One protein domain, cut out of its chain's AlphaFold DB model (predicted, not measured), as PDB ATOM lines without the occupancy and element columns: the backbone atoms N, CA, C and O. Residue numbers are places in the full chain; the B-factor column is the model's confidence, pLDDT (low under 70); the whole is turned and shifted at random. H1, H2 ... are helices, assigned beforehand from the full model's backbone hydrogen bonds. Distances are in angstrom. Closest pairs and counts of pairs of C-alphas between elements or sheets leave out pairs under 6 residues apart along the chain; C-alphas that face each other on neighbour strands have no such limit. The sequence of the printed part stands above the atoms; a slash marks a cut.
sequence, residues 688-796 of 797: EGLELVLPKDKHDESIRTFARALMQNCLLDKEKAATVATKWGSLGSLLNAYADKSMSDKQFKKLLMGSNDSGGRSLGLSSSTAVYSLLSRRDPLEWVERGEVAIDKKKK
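Overview. This is residues 688 to 796 of the 797 residues of an uncharacterized protein of Chlamydomonas eustigma (UniProt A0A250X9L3). A small cluster of crossed helices: H1 and H2 cross each other steeply, the last residues of H1 meet H5 nearly at right angles, and the last residues of H5 only just reach H3. Short H4 sits close to H3 and H5, a long loop of residues 749 to 764 leads from H4 to H5, and short H6 lies away from the cluster, reached through residues 777 to 782, which stick out. The printed part has 109 residues, with six named helices, H1 to H6 in order along it, and no named strand. The class is all helix, with 54 of the 109 printed residues in named elements, which is under half. The whole is compact, with a radius of gyration of the C-alphas of 14.6 A, and rounded, with spans of 43 by 36 by 33 A.

Along the chain. Residues 688 to 699 hold no named element, and their C-alphas lie 19 to 25 A from the mean of all C-alphas. H1, the longest helix, is residues 700 to 714 and measures 20.5 A from first to last C-alpha, with C-alpha 700 at (116.731, 151.969, 61.449). H2 is residues 718 to 728 and measures 15.7 A. H3 is residues 731 to 738 and measures 10.6 A. H4 is residues 745 to 748, 5.0 A long. H5 is residues 765 to 776, 16.0 A long, with C-alpha 765 at (109.647, 150.588, 87.610). H6 is residues 782 to 785, 5.6 A long, and ends with C-alpha 785 at (91.162, 139.707, 85.174).

Arrangement. H1 and H2 touch, with the C-alphas of Ala 707 and Ala 721 the closest at 4.9 A. Their lines stand at a steep tilt of 58 degrees, opposite ways. H1 touches H5 with residues 710 to 714 alone, and the closest C-alphas, those of Cys 714 and Val 771, are 5.6 A apart. These two helices are about perpendicular, at 80 degrees. H2 and H5 are near each other, with 5 pairs of C-alphas within 10 A. H5, with residues 772 to 776 alone, and H3 only just touch, with 3 pairs of C-alphas within 8 A; the closest are those of Leu 735 and Leu 775, 7.4 A apart. H3 and H5 are about perpendicular, at 77 degrees. H2 and H3 are close but not clearly touching, with the closest C-alphas, those of Trp 728 and Leu 734, at 5.9 A. H4 and H5 are also close but not clearly touching, with the closest C-alphas, those of Phe 748 and Tyr 772, at 6.8 A. H6 touches no helix; it is apart from H5, but only just, with the closest C-alphas 8.3 A apart. In H1, H2, H3 and H5 every O i to N i+4 pair is within hydrogen-bond range. H4 and H6 are too short for such a pair; the one O i to N i+3 pair is within range in H4 and not in H6.

Size, cuts and confidence. The two C-alphas farthest apart, those of Lys 696 and Lys 796, are 45.9 A apart. The printed part has no cut. The link from H4 to H5 is long, with 16 residues, and its C-alphas lie 8 to 18 A from the mean of all C-alphas. The link from H3 to H4 is short, and the other three links are tight. The mean pLDDT of the printed part is 78.7, and residues 688 to 698 and 780 to 796 are under 70; H6 has a mean of 56.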
ATOM      1  N   GLU A 688      96.226 156.178  65.594       45.28
ATOM      2  CA  GLU A 688      96.634 157.299  64.741       45.28
ATOM      3  C   GLU A 688      97.779 156.904  63.803       45.28
ATOM      4  O   GLU A 688      98.814 156.405  64.250       45.28
ATOM      5  N   GLY A 689      97.619 157.166  62.502       48.16
ATOM      6  CA  GLY A 689      98.737 157.145  61.560       48.16
ATOM      7  C   GLY A 689      99.553 155.847  61.548       48.16
ATOM      8  O   GLY A 689     100.772 155.909  61.386       48.16
ATOM      9  N   LEU A 690      98.910 154.678  61.685       49.09
ATOM     10  CA  LEU A 690      99.518 153.376  61.374       49.09
ATOM     11  C   LEU A 690      99.714 153.206  59.853       49.09
ATOM     12  O   LEU A 690      99.239 152.264  59.221       49.09
ATOM     13  N   GLU A 691     100.444 154.147  59.259       51.50
ATOM     14  CA  GLU A 691     101.062 153.965  57.959       51.50
ATOM     15  C   GLU A 691     102.036 152.789  58.093       51.50
ATOM     16  O   GLU A 691     102.957 152.803  58.918       51.50
ATOM     17  N   LEU A 692     101.773 151.720  57.341       52.72
ATOM     18  CA  LEU A 692     102.589 150.515  57.357       52.72
ATOM     19  C   LEU A 692     103.920 150.844  56.676       52.72
ATOM     20  O   LEU A 692     104.036 150.733  55.455       52.72
ATOM     21  N   VAL A 693     104.900 151.310  57.457       54.03
ATOM     22  CA  VAL A 693     106.193 151.767  56.934       54.03
ATOM     23  C   VAL A 693     106.957 150.580  56.355       54.03
ATOM     24  O   VAL A 693     107.686 149.878  57.051       54.03
ATOM     25  N   LEU A 694     106.766 150.354  55.055       54.75
ATOM     26  CA  LEU A 694     107.514 149.380  54.274       54.75
ATOM     27  C   LEU A 694     109.006 149.755  54.361       54.75
ATOM     28  O   LEU A 694     109.375 150.845  53.907       54.75
ATOM     29  N   PRO A 695     109.859 148.911  54.971       50.81
ATOM     30  CA  PRO A 695     111.207 149.312  55.348       50.81
ATOM     31  C   PRO A 695     112.078 149.502  54.105       50.81
ATOM     32  O   PRO A 695     112.441 148.536  53.434       50.81
ATOM     33  N   LYS A 696     112.422 150.760  53.818       59.56
ATOM     34  CA  LYS A 696     113.388 151.118  52.767       59.56
ATOM     35  C   LYS A 696     114.815 150.796  53.217       59.56
ATOM     36  O   LYS A 696     115.551 150.152  52.478       59.56
ATOM     37  N   ASP A 697     115.132 151.122  54.471       58.00
ATOM     38  CA  ASP A 697     116.392 150.792  55.139       58.00
ATOM     39  C   ASP A 697     116.138 149.828  56.306       58.00
ATOM     40  O   ASP A 697     115.303 150.075  57.179       58.00
ATOM     41  N   LYS A 698     116.838 148.687  56.314       69.44
ATOM     42  CA  LYS A 698     116.441 147.517  57.124       69.44
ATOM     43  C   LYS A 698     116.693 147.655  58.634       69.44
ATOM     44  O   LYS A 698     115.990 147.013  59.414       69.44
ATOM     45  N   HIS A 699     117.683 148.444  59.058       72.44
ATOM     46  CA  HIS A 699     118.093 148.501  60.470       72.44
ATOM     47  C   HIS A 699     117.396 149.617  61.264       72.44
ATOM     48  O   HIS A 699     116.811 149.345  62.312       72.44
ATOM     49  N   ASP A 700     117.395 150.853  60.764       78.94
ATOM     50  CA  ASP A 700     116.731 151.969  61.449       78.94
ATOM     51  C   ASP A 700     115.214 151.769  61.522       78.94
ATOM     52  O   ASP A 700     114.596 152.031  62.555       78.94
ATOM     53  N   GLU A 701     114.597 151.264  60.449       79.62
ATOM     54  CA  GLU A 701     113.145 151.096  60.421       79.62
ATOM     55  C   GLU A 701     112.674 149.872  61.223       79.62
ATOM     56  O   GLU A 701     111.546 149.872  61.716       79.62
ATOM     57  N   SER A 702     113.531 148.870  61.469       83.44
ATOM     58  CA  SER A 702     113.208 147.790  62.416       83.44
ATOM     59  C   SER A 702     113.267 148.269  63.871       83.44
ATOM     60  O   SER A 702     112.351 147.957  64.635       83.44
ATOM     61  N   ILE A 703     114.232 149.126  64.234       88.88
ATOM     62  CA  ILE A 703     114.256 149.810  65.542       88.88
ATOM     63  C   ILE A 703     113.018 150.709  65.708       88.88
ATOM     64  O   ILE A 703     112.337 150.634  66.732       88.88
ATOM     65  N   ARG A 704     112.660 151.518  64.700       85.94
ATOM     66  CA  ARG A 704     111.449 152.368  64.734       85.94
ATOM     67  C   ARG A 704     110.160 151.553  64.822       85.94
ATOM     68  O   ARG A 704     109.254 151.925  65.565       85.94
ATOM     69  N   THR A 705     110.081 150.428  64.113       86.25
ATOM     70  CA  THR A 705     108.935 149.511  64.169       86.25
ATOM     71  C   THR A 705     108.816 148.860  65.545       86.25
ATOM     72  O   THR A 705     107.722 148.823  66.107       86.25
ATOM     73  N   PHE A 706     109.931 148.441  66.146       90.69
ATOM     74  CA  PHE A 706     109.960 147.921  67.512       90.69
ATOM     75  C   PHE A 706     109.562 148.994  68.542       90.69
ATOM     76  O   PHE A 706     108.728 148.728  69.406       90.69
ATOM     77  N   ALA A 707     110.048 150.233  68.402       89.75
ATOM     78  CA  ALA A 707     109.615 151.359  69.232       89.75
ATOM     79  C   ALA A 707     108.102 151.614  69.105       89.75
ATOM     80  O   ALA A 707     107.411 151.727  70.116       89.75
ATOM     81  N   ARG A 708     107.557 151.637  67.881       85.88
ATOM     82  CA  ARG A 708     106.116 151.809  67.627       85.88
ATOM     83  C   ARG A 708     105.293 150.682  68.270       85.88
ATOM     84  O   ARG A 708     104.288 150.964  68.919       85.88
ATOM     85  N   ALA A 709     105.749 149.432  68.171       86.06
ATOM     86  CA  ALA A 709     105.106 148.290  68.821       86.06
ATOM     87  C   ALA A 709     105.119 148.404  70.358       86.06
ATOM     88  O   ALA A 709     104.106 148.117  70.999       86.06
ATOM     89  N   LEU A 710     106.220 148.877  70.956       88.44
ATOM     90  CA  LEU A 710     106.316 149.135  72.398       88.44
ATOM     91  C   LEU A 710     105.404 150.285  72.859       88.44
ATOM     92  O   LEU A 710     104.802 150.182  73.926       88.44
ATOM     93  N   MET A 711     105.251 151.355  72.070       85.75
ATOM     94  CA  MET A 711     104.277 152.417  72.370       85.75
ATOM     95  C   MET A 711     102.849 151.861  72.412       85.75
ATOM     96  O   MET A 711     102.108 152.126  73.354       85.75
ATOM     97  N   GLN A 712     102.476 151.068  71.404       78.25
ATOM     98  CA  GLN A 712     101.102 150.604  71.203       78.25
ATOM     99  C   GLN A 712     100.677 149.496  72.175       78.25
ATOM    100  O   GLN A 712      99.554 149.527  72.665       78.25
ATOM    101  N   ASN A 713     101.562 148.539  72.473       77.81
ATOM    102  CA  ASN A 713     101.209 147.362  73.278       77.81
ATOM    103  C   ASN A 713     101.614 147.492  74.756       77.81
ATOM    104  O   ASN A 713     100.970 146.902  75.619       77.81
ATOM    105  N   CYS A 714     102.651 148.279  75.072       76.94
ATOM    106  CA  CYS A 714     103.132 148.474  76.449       76.94
ATOM    107  C   CYS A 714     102.764 149.850  77.037       76.94
ATOM    108  O   CYS A 714     103.219 150.170  78.137       76.94
ATOM    109  N   LEU A 715     101.992 150.670  76.307       75.69
ATOM    110  CA  LEU A 715     101.601 152.043  76.672       75.69
ATOM    111  C   LEU A 715     102.800 152.926  77.082       75.69
ATOM    112  O   LEU A 715     102.723 153.718  78.022       75.69
ATOM    113  N   LEU A 716     103.938 152.766  76.395       84.38
ATOM    114  CA  LEU A 716     105.136 153.568  76.645       84.38
ATOM    115  C   LEU A 716     105.098 154.907  75.905       84.38
ATOM    116  O   LEU A 716     104.791 154.966  74.714       84.38
ATOM    117  N   ASP A 717     105.553 155.961  76.585       86.50
ATOM    118  CA  ASP A 717     105.853 157.253  75.964       86.50
ATOM    119  C   ASP A 717     106.836 157.089  74.793       86.50
ATOM    120  O   ASP A 717     107.759 156.271  74.849       86.50
ATOM    121  N   LYS A 718     106.702 157.922  73.755       88.62
ATOM    122  CA  LYS A 718     107.531 157.870  72.535       88.62
ATOM    123  C   LYS A 718     109.041 157.835  72.821       88.62
ATOM    124  O   LYS A 718     109.762 157.036  72.232       88.62
ATOM    125  N   GLU A 719     109.506 158.673  73.748       89.19
ATOM    126  CA  GLU A 719     110.917 158.760  74.157       89.19
ATOM    127  C   GLU A 719     111.381 157.475  74.864       89.19
ATOM    128  O   GLU A 719     112.439 156.927  74.550       89.19
ATOM    129  N   LYS A 720     110.549 156.937  75.765       90.31
ATOM    130  CA  LYS A 720     110.796 155.688  76.499       90.31
ATOM    131  C   LYS A 720     110.843 154.476  75.569       90.31
ATOM    132  O   LYS A 720     111.761 153.663  75.662       90.31
ATOM    133  N   ALA A 721     109.887 154.370  74.650       91.81
ATOM    134  CA  ALA A 721     109.817 153.286  73.679       91.81
ATOM    135  C   ALA A 721     111.010 153.298  72.710       91.81
ATOM    136  O   ALA A 721     111.626 152.257  72.488       91.81
ATOM    137  N   ALA A 722     111.390 154.477  72.202       91.38
ATOM    138  CA  ALA A 722     112.592 154.645  71.387       91.38
ATOM    139  C   ALA A 722     113.868 154.276  72.164       91.38
ATOM    140  O   ALA A 722     114.735 153.596  71.629       91.38
ATOM    141  N   THR A 723     113.957 154.645  73.444       93.06
ATOM    142  CA  THR A 723     115.096 154.301  74.315       93.06
ATOM    143  C   THR A 723     115.258 152.789  74.482       93.06
ATOM    144  O   THR A 723     116.362 152.267  74.335       93.06
ATOM    145  N   VAL A 724     114.166 152.064  74.752       93.44
ATOM    146  CA  VAL A 724     114.187 150.593  74.853       93.44
ATOM    147  C   VAL A 724     114.541 149.967  73.501       93.44
ATOM    148  O   VAL A 724     115.401 149.090  73.447       93.44
ATOM    149  N   ALA A 725     113.941 150.441  72.407       94.44
ATOM    150  CA  ALA A 725     114.205 149.908  71.075       94.44
ATOM    151  C   ALA A 725     115.665 150.106  70.634       94.44
ATOM    152  O   ALA A 725     116.280 149.157  70.157       94.44
ATOM    153  N   THR A 726     116.250 151.287  70.857       92.69
ATOM    154  CA  THR A 726     117.664 151.564  70.552       92.69
ATOM    155  C   THR A 726     118.610 150.757  71.444       92.69
ATOM    156  O   THR A 726     119.603 150.233  70.951       92.69
ATOM    157  N   LYS A 727     118.308 150.611  72.743       93.88
ATOM    158  CA  LYS A 727     119.175 149.886  73.691       93.88
ATOM    159  C   LYS A 727     119.291 148.389  73.387       93.88
ATOM    160  O   LYS A 727     120.354 147.817  73.608       93.88
ATOM    161  N   TRP A 728     118.215 147.755  72.918       93.75
ATOM    162  CA  TRP A 728     118.200 146.315  72.629       93.75
ATOM    163  C   TRP A 728     118.297 145.991  71.130       93.75
ATOM    164  O   TRP A 728     118.600 144.858  70.765       93.75
ATOM    165  N   GLY A 729     118.037 146.952  70.241       91.69
ATOM    166  CA  GLY A 729     118.074 146.802  68.780       91.69
ATOM    167  C   GLY A 729     116.915 145.989  68.186       91.69
ATOM    168  O   GLY A 729     116.455 146.290  67.088       91.69
ATOM    169  N   SER A 730     116.403 144.981  68.901       93.19
ATOM    170  CA  SER A 730     115.276 144.151  68.465       93.19
ATOM    171  C   SER A 730     114.470 143.576  69.634       93.19
ATOM    172  O   SER A 730     114.966 143.464  70.760       93.19
ATOM    173  N   LEU A 731     113.243 143.129  69.344       92.00
ATOM    174  CA  LEU A 731     112.425 142.357  70.283       92.00
ATOM    175  C   LEU A 731     113.102 141.035  70.682       92.00
ATOM    176  O   LEU A 731     113.049 140.660  71.848       92.00
ATOM    177  N   GLY A 732     113.778 140.357  69.747       93.19
ATOM    178  CA  GLY A 732     114.493 139.106  70.026       93.19
ATOM    179  C   GLY A 732     115.621 139.292  71.043       93.19
ATOM    180  O   GLY A 732     115.747 138.503  71.973       93.19
ATOM    181  N   SER A 733     116.377 140.387  70.939       94.31
ATOM    182  CA  SER A 733     117.416 140.751  71.912       94.31
ATOM    183  C   SER A 733     116.844 140.955  73.319       94.31
ATOM    184  O   SER A 733     117.433 140.503  74.299       94.31
ATOM    185  N   LEU A 734     115.685 141.617  73.420       95.00
ATOM    186  CA  LEU A 734     115.002 141.856  74.692       95.00
ATOM    187  C   LEU A 734     114.430 140.558  75.288       95.00
ATOM    188  O   LEU A 734     114.562 140.325  76.486       95.00
ATOM    189  N   LEU A 735     113.842 139.687  74.461       93.69
ATOM    190  CA  LEU A 735     113.362 138.371  74.893       93.69
ATOM    191  C   LEU A 735     114.511 137.467  75.358       93.69
ATOM    192  O   LEU A 735     114.381 136.816  76.390       93.69
ATOM    193  N   ASN A 736     115.659 137.488  74.674       94.44
ATOM    194  CA  ASN A 736     116.862 136.770  75.109       94.44
ATOM    195  C   ASN A 736     117.359 137.268  76.478       94.44
ATOM    196  O   ASN A 736     117.736 136.458  77.320       94.44
ATOM    197  N   ALA A 737     117.299 138.579  76.738       94.56
ATOM    198  CA  ALA A 737     117.645 139.144  78.043       94.56
ATOM    199  C   ALA A 737     116.637 138.776  79.154       94.56
ATOM    200  O   ALA A 737     117.025 138.670  80.314       94.56
ATOM    201  N   TYR A 738     115.367 138.528  78.812       94.19
ATOM    202  CA  TYR A 738     114.368 137.955  79.728       94.19
ATOM    203  C   TYR A 738     114.434 136.418  79.852       94.19
ATOM    204  O   TYR A 738     113.762 135.851  80.710       94.19
ATOM    205  N   ALA A 739     115.241 135.737  79.033       92.38
ATOM    206  CA  ALA A 739     115.468 134.291  79.104       92.38
ATOM    207  C   ALA A 739     116.694 133.902  79.962       92.38
ATOM    208  O   ALA A 739     116.968 132.712  80.143       92.38
ATOM    209  N   ASP A 740     117.431 134.883  80.493       92.94
ATOM    210  CA  ASP A 740     118.626 134.670  81.313       92.94
ATOM    211  C   ASP A 740     118.283 134.064  82.685       92.94
ATOM    212  O   ASP A 740     117.872 134.750  83.622       92.94
ATOM    213  N   LYS A 741     118.519 132.755  82.818       91.12
ATOM    214  CA  LYS A 741     118.272 131.972  84.040       91.12
ATOM    215  C   LYS A 741     119.061 132.445  85.272       91.12
ATOM    216  O   LYS A 741     118.760 131.976  86.366       91.12
ATOM    217  N   SER A 742     120.062 133.316  85.123       93.25
ATOM    218  CA  SER A 742     120.795 133.898  86.256       93.25
ATOM    219  C   SER A 742     120.029 135.028  86.959       93.25
ATOM    220  O   SER A 742     120.330 135.354  88.110       93.25
ATOM    221  N   MET A 743     119.022 135.618  86.305       93.50
ATOM    222  CA  MET A 743     118.244 136.725  86.855       93.50
ATOM    223  C   MET A 743     116.974 136.252  87.567       93.50
ATOM    224  O   MET A 743     116.222 135.406  87.088       93.50
ATOM    225  N   SER A 744     116.681 136.871  88.711       94.62
ATOM    226  CA  SER A 744     115.387 136.722  89.382       94.62
ATOM    227  C   SER A 744     114.291 137.561  88.711       94.62
ATOM    228  O   SER A 744     114.554 138.609  88.121       94.62
ATOM    229  N   ASP A 745     113.027 137.187  88.919       91.06
ATOM    230  CA  ASP A 745     111.849 137.969  88.504       91.06
ATOM    231  C   ASP A 745     111.897 139.446  88.974       91.06
ATOM    232  O   ASP A 745     111.503 140.362  88.249       91.06
ATOM    233  N   LYS A 746     112.481 139.705  90.154       93.12
ATOM    234  CA  LYS A 746     112.711 141.063  90.683       93.12
ATOM    235  C   LYS A 746     113.771 141.849  89.899       93.12
ATOM    236  O   LYS A 746     113.722 143.079  89.910       93.12
ATOM    237  N   GLN A 747     114.721 141.176  89.248       93.62
ATOM    238  CA  GLN A 747     115.685 141.786  88.328       93.62
ATOM    239  C   GLN A 747     115.064 141.987  86.944       93.62
ATOM    240  O   GLN A 747     115.165 143.094  86.423       93.62
ATOM    241  N   PHE A 748     114.325 141.014  86.397       92.88
ATOM    242  CA  PHE A 748     113.614 141.186  85.120       92.88
ATOM    243  C   PHE A 748     112.639 142.373  85.144       92.88
ATOM    244  O   PHE A 748     112.702 143.245  84.277       92.88
ATOM    245  N   LYS A 749     111.822 142.504  86.199       92.12
ATOM    246  CA  LYS A 749     110.932 143.668  86.399       92.12
ATOM    247  C   LYS A 749     111.678 145.008  86.461       92.12
ATOM    248  O   LYS A 749     111.095 146.045  86.149       92.12
ATOM    249  N   LYS A 750     112.975 145.001  86.793       94.56
ATOM    250  CA  LYS A 750     113.864 146.177  86.835       94.56
ATOM    251  C   LYS A 750     114.781 146.329  85.611       94.56
ATOM    252  O   LYS A 750     115.419 147.372  85.493       94.56
ATOM    253  N   LEU A 751     114.844 145.351  84.703       94.56
ATOM    254  CA  LEU A 751     115.836 145.264  83.618       94.56
ATOM    255  C   LEU A 751     115.885 146.527  82.745       94.56
ATOM    256  O   LEU A 751     116.957 146.983  82.338       94.56
ATOM    257  N   LEU A 752     114.722 147.133  82.489       92.38
ATOM    258  CA  LEU A 752     114.617 148.328  81.661       92.38
ATOM    259  C   LEU A 752     114.769 149.638  82.442       92.38
ATOM    260  O   LEU A 752     114.924 150.678  81.806       92.38
ATOM    261  N   MET A 753     114.796 149.625  83.780       90.31
ATOM    262  CA  MET A 753     115.005 150.844  84.575       90.31
ATOM    263  C   MET A 753     116.377 151.474  84.321       90.31
ATOM    264  O   MET A 753     116.473 152.694  84.257       90.31
ATOM    265  N   GLY A 754     117.420 150.666  84.097       81.50
ATOM    266  CA  GLY A 754     118.754 151.129  83.689       81.50
ATOM    267  C   GLY A 754     118.824 151.598  82.229       81.50
ATOM    268  O   GLY A 754     119.806 151.325  81.541       81.50
ATOM    269  N   SER A 755     117.751 152.196  81.712       81.56
ATOM    270  CA  SER A 755     117.643 152.744  80.358       81.56
ATOM    271  C   SER A 755     117.119 154.168  80.506       81.56
ATOM    272  O   SER A 755     115.966 154.366  80.896       81.56
ATOM    273  N   ASN A 756     117.995 155.139  80.259       82.38
ATOM    274  CA  ASN A 756     117.699 156.559  80.409       82.38
ATOM    275  C   ASN A 756     117.271 157.132  79.059       82.38
ATOM    276  O   ASN A 756     117.928 156.863  78.053       82.38
ATOM    277  N   ASP A 757     116.197 157.919  79.047       77.06
ATOM    278  CA  ASP A 757     115.773 158.655  77.858       77.06
ATOM    279  C   ASP A 757     116.776 159.756  77.467       77.06
ATOM    280  O   ASP A 757     117.741 160.047  78.179       77.06
ATOM    281  N   SER A 758     116.544 160.411  76.328       74.56
ATOM    282  CA  SER A 758     117.357 161.545  75.862       74.56
ATOM    283  C   SER A 758     117.322 162.775  76.788       74.56
ATOM    284  O   SER A 758     118.116 163.694  76.602       74.56
ATOM    285  N   GLY A 759     116.426 162.802  77.780       78.69
ATOM    286  CA  GLY A 759     116.388 163.769  78.880       78.69
ATOM    287  C   GLY A 759     117.064 163.274  80.170       78.69
ATOM    288  O   GLY A 759     117.004 163.966  81.183       78.69
ATOM    289  N   GLY A 760     117.692 162.094  80.157       79.88
ATOM    290  CA  GLY A 760     118.355 161.475  81.306       79.88
ATOM    291  C   GLY A 760     117.417 160.768  82.293       79.88
ATOM    292  O   GLY A 760     117.878 160.311  83.339       79.88
ATOM    293  N   ARG A 761     116.116 160.658  82.001       83.88
ATOM    294  CA  ARG A 761     115.130 160.052  82.910       83.88
ATOM    295  C   ARG A 761     115.067 158.543  82.689       83.88
ATOM    296  O   ARG A 761     114.860 158.079  81.570       83.88
ATOM    297  N   SER A 762     115.205 157.768  83.763       86.75
ATOM    298  CA  SER A 762     115.010 156.311  83.724       86.75
ATOM    299  C   SER A 762     113.586 155.937  83.291       86.75
ATOM    300  O   SER A 762     112.639 156.659  83.615       86.75
ATOM    301  N   LEU A 763     113.408 154.771  82.658       84.75
ATOM    302  CA  LEU A 763     112.092 154.267  82.229       84.75
ATOM    303  C   LEU A 763     111.034 154.227  83.356       84.75
ATOM    304  O   LEU A 763     109.841 154.377  83.093       84.75
ATOM    305  N   GLY A 764     111.474 154.026  84.603       89.50
ATOM    306  CA  GLY A 764     110.621 153.818  85.775       89.50
ATOM    307  C   GLY A 764     110.215 152.353  85.978       89.50
ATOM    308  O   GLY A 764     110.132 151.565  85.032       89.50
ATOM    309  N   LEU A 765     109.963 151.974  87.239       90.19
ATOM    310  CA  LEU A 765     109.647 150.588  87.610       90.19
ATOM    311  C   LEU A 765     108.337 150.100  86.978       90.19
ATOM    312  O   LEU A 765     108.297 148.980  86.477       90.19
ATOM    313  N   SER A 766     107.293 150.932  86.967       87.12
ATOM    314  CA  SER A 766     105.971 150.566  86.444       87.12
ATOM    315  C   SER A 766     106.028 150.243  84.949       87.12
ATOM    316  O   SER A 766     105.575 149.182  84.534       87.12
ATOM    317  N   SER A 767     106.685 151.090  84.147       89.19
ATOM    318  CA  SER A 767     106.901 150.856  82.712       89.19
ATOM    319  C   SER A 767     107.799 149.642  82.437       89.19
ATOM    320  O   SER A 767     107.489 148.839  81.562       89.19
ATOM    321  N   SER A 768     108.876 149.457  83.211       93.38
ATOM    322  CA  SER A 768     109.752 148.276  83.107       93.38
ATOM    323  C   SER A 768     109.006 146.974  83.447       93.38
ATOM    324  O   SER A 768     109.166 145.960  82.768       93.38
ATOM    325  N   THR A 769     108.125 147.023  84.450       90.69
ATOM    326  CA  THR A 769     107.265 145.904  84.861       90.69
ATOM    327  C   THR A 769     106.168 145.628  83.833       90.69
ATOM    328  O   THR A 769     105.886 144.465  83.574       90.69
ATOM    329  N   ALA A 770     105.576 146.654  83.211       85.81
ATOM    330  CA  ALA A 770     104.548 146.493  82.183       85.81
ATOM    331  C   ALA A 770     105.085 145.774  80.934       85.81
ATOM    332  O   ALA A 770     104.472 144.810  80.478       85.81
ATOM    333  N   VAL A 771     106.261 146.176  80.431       91.19
ATOM    334  CA  VAL A 771     106.911 145.514  79.281       91.19
ATOM    335  C   VAL A 771     107.245 144.056  79.603       91.19
ATOM    336  O   VAL A 771     106.905 143.169  78.825       91.19
ATOM    337  N   TYR A 772     107.858 143.786  80.760       92.62
ATOM    338  CA  TYR A 772     108.156 142.413  81.175       92.62
ATOM    339  C   TYR A 772     106.882 141.572  81.345       92.62
ATOM    340  O   TYR A 772     106.815 140.459  80.833       92.62
ATOM    341  N   SER A 773     105.849 142.101  82.007       87.56
ATOM    342  CA  SER A 773     104.569 141.406  82.200       87.56
ATOM    343  C   SER A 773     103.852 141.103  80.887       87.56
ATOM    344  O   SER A 773     103.169 140.088  80.820       87.56
ATOM    345  N   LEU A 774     103.994 141.937  79.853       86.44
ATOM    346  CA  LEU A 774     103.447 141.642  78.528       86.44
ATOM    347  C   LEU A 774     104.251 140.535  77.826       86.44
ATOM    348  O   LEU A 774     103.667 139.616  77.263       86.44
ATOM    349  N   LEU A 775     105.585 140.613  77.869       88.81
ATOM    350  CA  LEU A 775     106.475 139.726  77.109       88.81
ATOM    351  C   LEU A 775     106.757 138.364  77.772       88.81
ATOM    352  O   LEU A 775     107.273 137.471  77.105       88.81
ATOM    353  N   SER A 776     106.442 138.194  79.060       85.50
ATOM    354  CA  SER A 776     106.651 136.941  79.813       85.50
ATOM    355  C   SER A 776     105.388 136.095  80.021       85.50
ATOM    356  O   SER A 776     105.493 134.931  80.415       85.50
ATOM    357  N   ARG A 777     104.191 136.643  79.761       79.94
ATOM    358  CA  ARG A 777     102.922 135.904  79.888       79.94
ATOM    359  C   ARG A 777     102.756 134.879  78.768       79.94
ATOM    360  O   ARG A 777     103.146 135.107  77.626       79.94
ATOM    361  N   ARG A 778     102.145 133.744  79.117       74.56
ATOM    362  CA  ARG A 778     101.759 132.677  78.173       74.56
ATOM    363  C   ARG A 778     100.294 132.755  77.749       74.56
ATOM    364  O   ARG A 778      99.945 132.202  76.715       74.56
ATOM    365  N   ASP A 779      99.470 133.428  78.544       76.06
ATOM    366  CA  ASP A 779      98.040 133.604  78.318       76.06
ATOM    367  C   ASP A 779      97.743 135.102  78.073       76.06
ATOM    368  O   ASP A 779      98.134 135.941  78.894       76.06
ATOM    369  N   PRO A 780      97.101 135.471  76.947       65.00
ATOM    370  CA  PRO A 780      96.757 136.860  76.647       65.00
ATOM    371  C   PRO A 780      95.580 137.413  77.477       65.00
ATOM    372  O   PRO A 780      95.420 138.631  77.543       65.00
ATOM    373  N   LEU A 781      94.752 136.567  78.102       64.56
ATOM    374  CA  LEU A 781      93.526 136.974  78.805       64.56
ATOM    375  C   LEU A 781      93.767 137.388  80.266       64.56
ATOM    376  O   LEU A 781      93.055 138.257  80.774       64.56
ATOM    377  N   GLU A 782      94.834 136.892  80.911       65.06
ATOM    378  CA  GLU A 782      95.237 137.270  82.284       65.06
ATOM    379  C   GLU A 782      95.437 138.786  82.494       65.06
ATOM    380  O   GLU A 782      95.583 139.259  83.627       65.06
ATOM    381  N   TRP A 783      95.537 139.568  81.416       59.41
ATOM    382  CA  TRP A 783      95.676 141.024  81.471       59.41
ATOM    383  C   TRP A 783      94.384 141.727  81.917       59.41
ATOM    384  O   TRP A 783      94.451 142.786  82.540       59.41
ATOM    385  N   VAL A 784      93.220 141.129  81.640       51.97
ATOM    386  CA  VAL A 784      91.904 141.698  81.976       51.97
ATOM    387  C   VAL A 784      91.539 141.418  83.435       51.97
ATOM    388  O   VAL A 784      91.155 142.331  84.163       51.97
ATOM    389  N   GLU A 785      91.695 140.171  83.884       48.28
ATOM    390  CA  GLU A 785      91.162 139.707  85.174       48.28
ATOM    391  C   GLU A 785      91.854 140.324  86.396       48.28
ATOM    392  O   GLU A 785      91.218 140.575  87.417       48.28
ATOM    393  N   ARG A 786      93.163 140.594  86.306       52.53
ATOM    394  CA  ARG A 786      93.956 141.048  87.463       52.53
ATOM    395  C   ARG A 786      93.800 142.539  87.784       52.53
ATOM    396  O   ARG A 786      94.275 142.982  88.826       52.53
ATOM    397  N   GLY A 787      93.202 143.334  86.892       48.38
ATOM    398  CA  GLY A 787      93.022 144.782  87.086       48.38
ATOM    399  C   GLY A 787      94.324 145.595  87.211       48.38
ATOM    400  O   GLY A 787      94.279 146.768  87.577       48.38
ATOM    401  N   GLU A 788      95.488 145.013  86.896       49.97
ATOM    402  CA  GLU A 788      96.822 145.615  87.095       49.97
ATOM    403  C   GLU A 788      97.081 146.856  86.212       49.97
ATOM    404  O   GLU A 788      98.036 147.596  86.442       49.97
ATOM    405  N   VAL A 789      96.189 147.148  85.255       46.84
ATOM    406  CA  VAL A 789      96.133 148.416  84.496       46.84
ATOM    407  C   VAL A 789      95.437 149.539  85.294       46.84
ATOM    408  O   VAL A 789      95.078 150.589  84.761       46.84
ATOM    409  N   ALA A 790      95.294 149.375  86.612       43.66
ATOM    410  CA  ALA A 790      95.087 150.462  87.560       43.66
ATOM    411  C   ALA A 790      96.342 151.366  87.630       43.66
ATOM    412  O   ALA A 790      97.103 151.336  88.597       43.66
ATOM    413  N   ILE A 791      96.552 152.181  86.589       46.31
ATOM    414  CA  ILE A 791      97.655 153.147  86.457       46.31
ATOM    415  C   ILE A 791      97.552 154.217  87.562       46.31
ATOM    416  O   ILE A 791      96.914 155.244  87.353       46.31
ATOM    417  N   ASP A 792      98.138 153.935  88.734       43.06
ATOM    418  CA  ASP A 792      98.553 154.789  89.880       43.06
ATOM    419  C   ASP A 792      97.666 156.002  90.290       43.06
ATOM    420  O   ASP A 792      98.086 156.857  91.071       43.06
ATOM    421  N   LYS A 793      96.405 156.094  89.832       45.69
ATOM    422  CA  LYS A 793      95.470 157.192  90.162       45.69
ATOM    423  C   LYS A 793      95.160 157.279  91.663       45.69
ATOM    424  O   LYS A 793      94.915 158.371  92.161       45.69
ATOM    425  N   LYS A 794      95.274 156.161  92.392       44.03
ATOM    426  CA  LYS A 794      95.125 156.070  93.859       44.03
ATOM    427  C   LYS A 794      96.271 156.706  94.675       44.03
ATOM    428  O   LYS A 794      96.342 156.494  95.878       44.03
ATOM    429  N   LYS A 795      97.171 157.472  94.045       44.41
ATOM    430  CA  LYS A 795      98.127 158.380  94.716       44.41
ATOM    431  C   LYS A 795      97.803 159.870  94.537       44.41
ATOM    432  O   LYS A 795      98.652 160.722  94.790       44.41
ATOM    433  N   LYS A 796      96.594 160.185  94.064       39.22
ATOM    434  CA  LYS A 796      96.023 161.544  94.012       39.22
ATOM    435  C   LYS A 796      94.586 161.629  94.558       39.22
ATOM    436  O   LYS A 796      93.950 162.668  94.406       39.22
TER     437      LYS A 796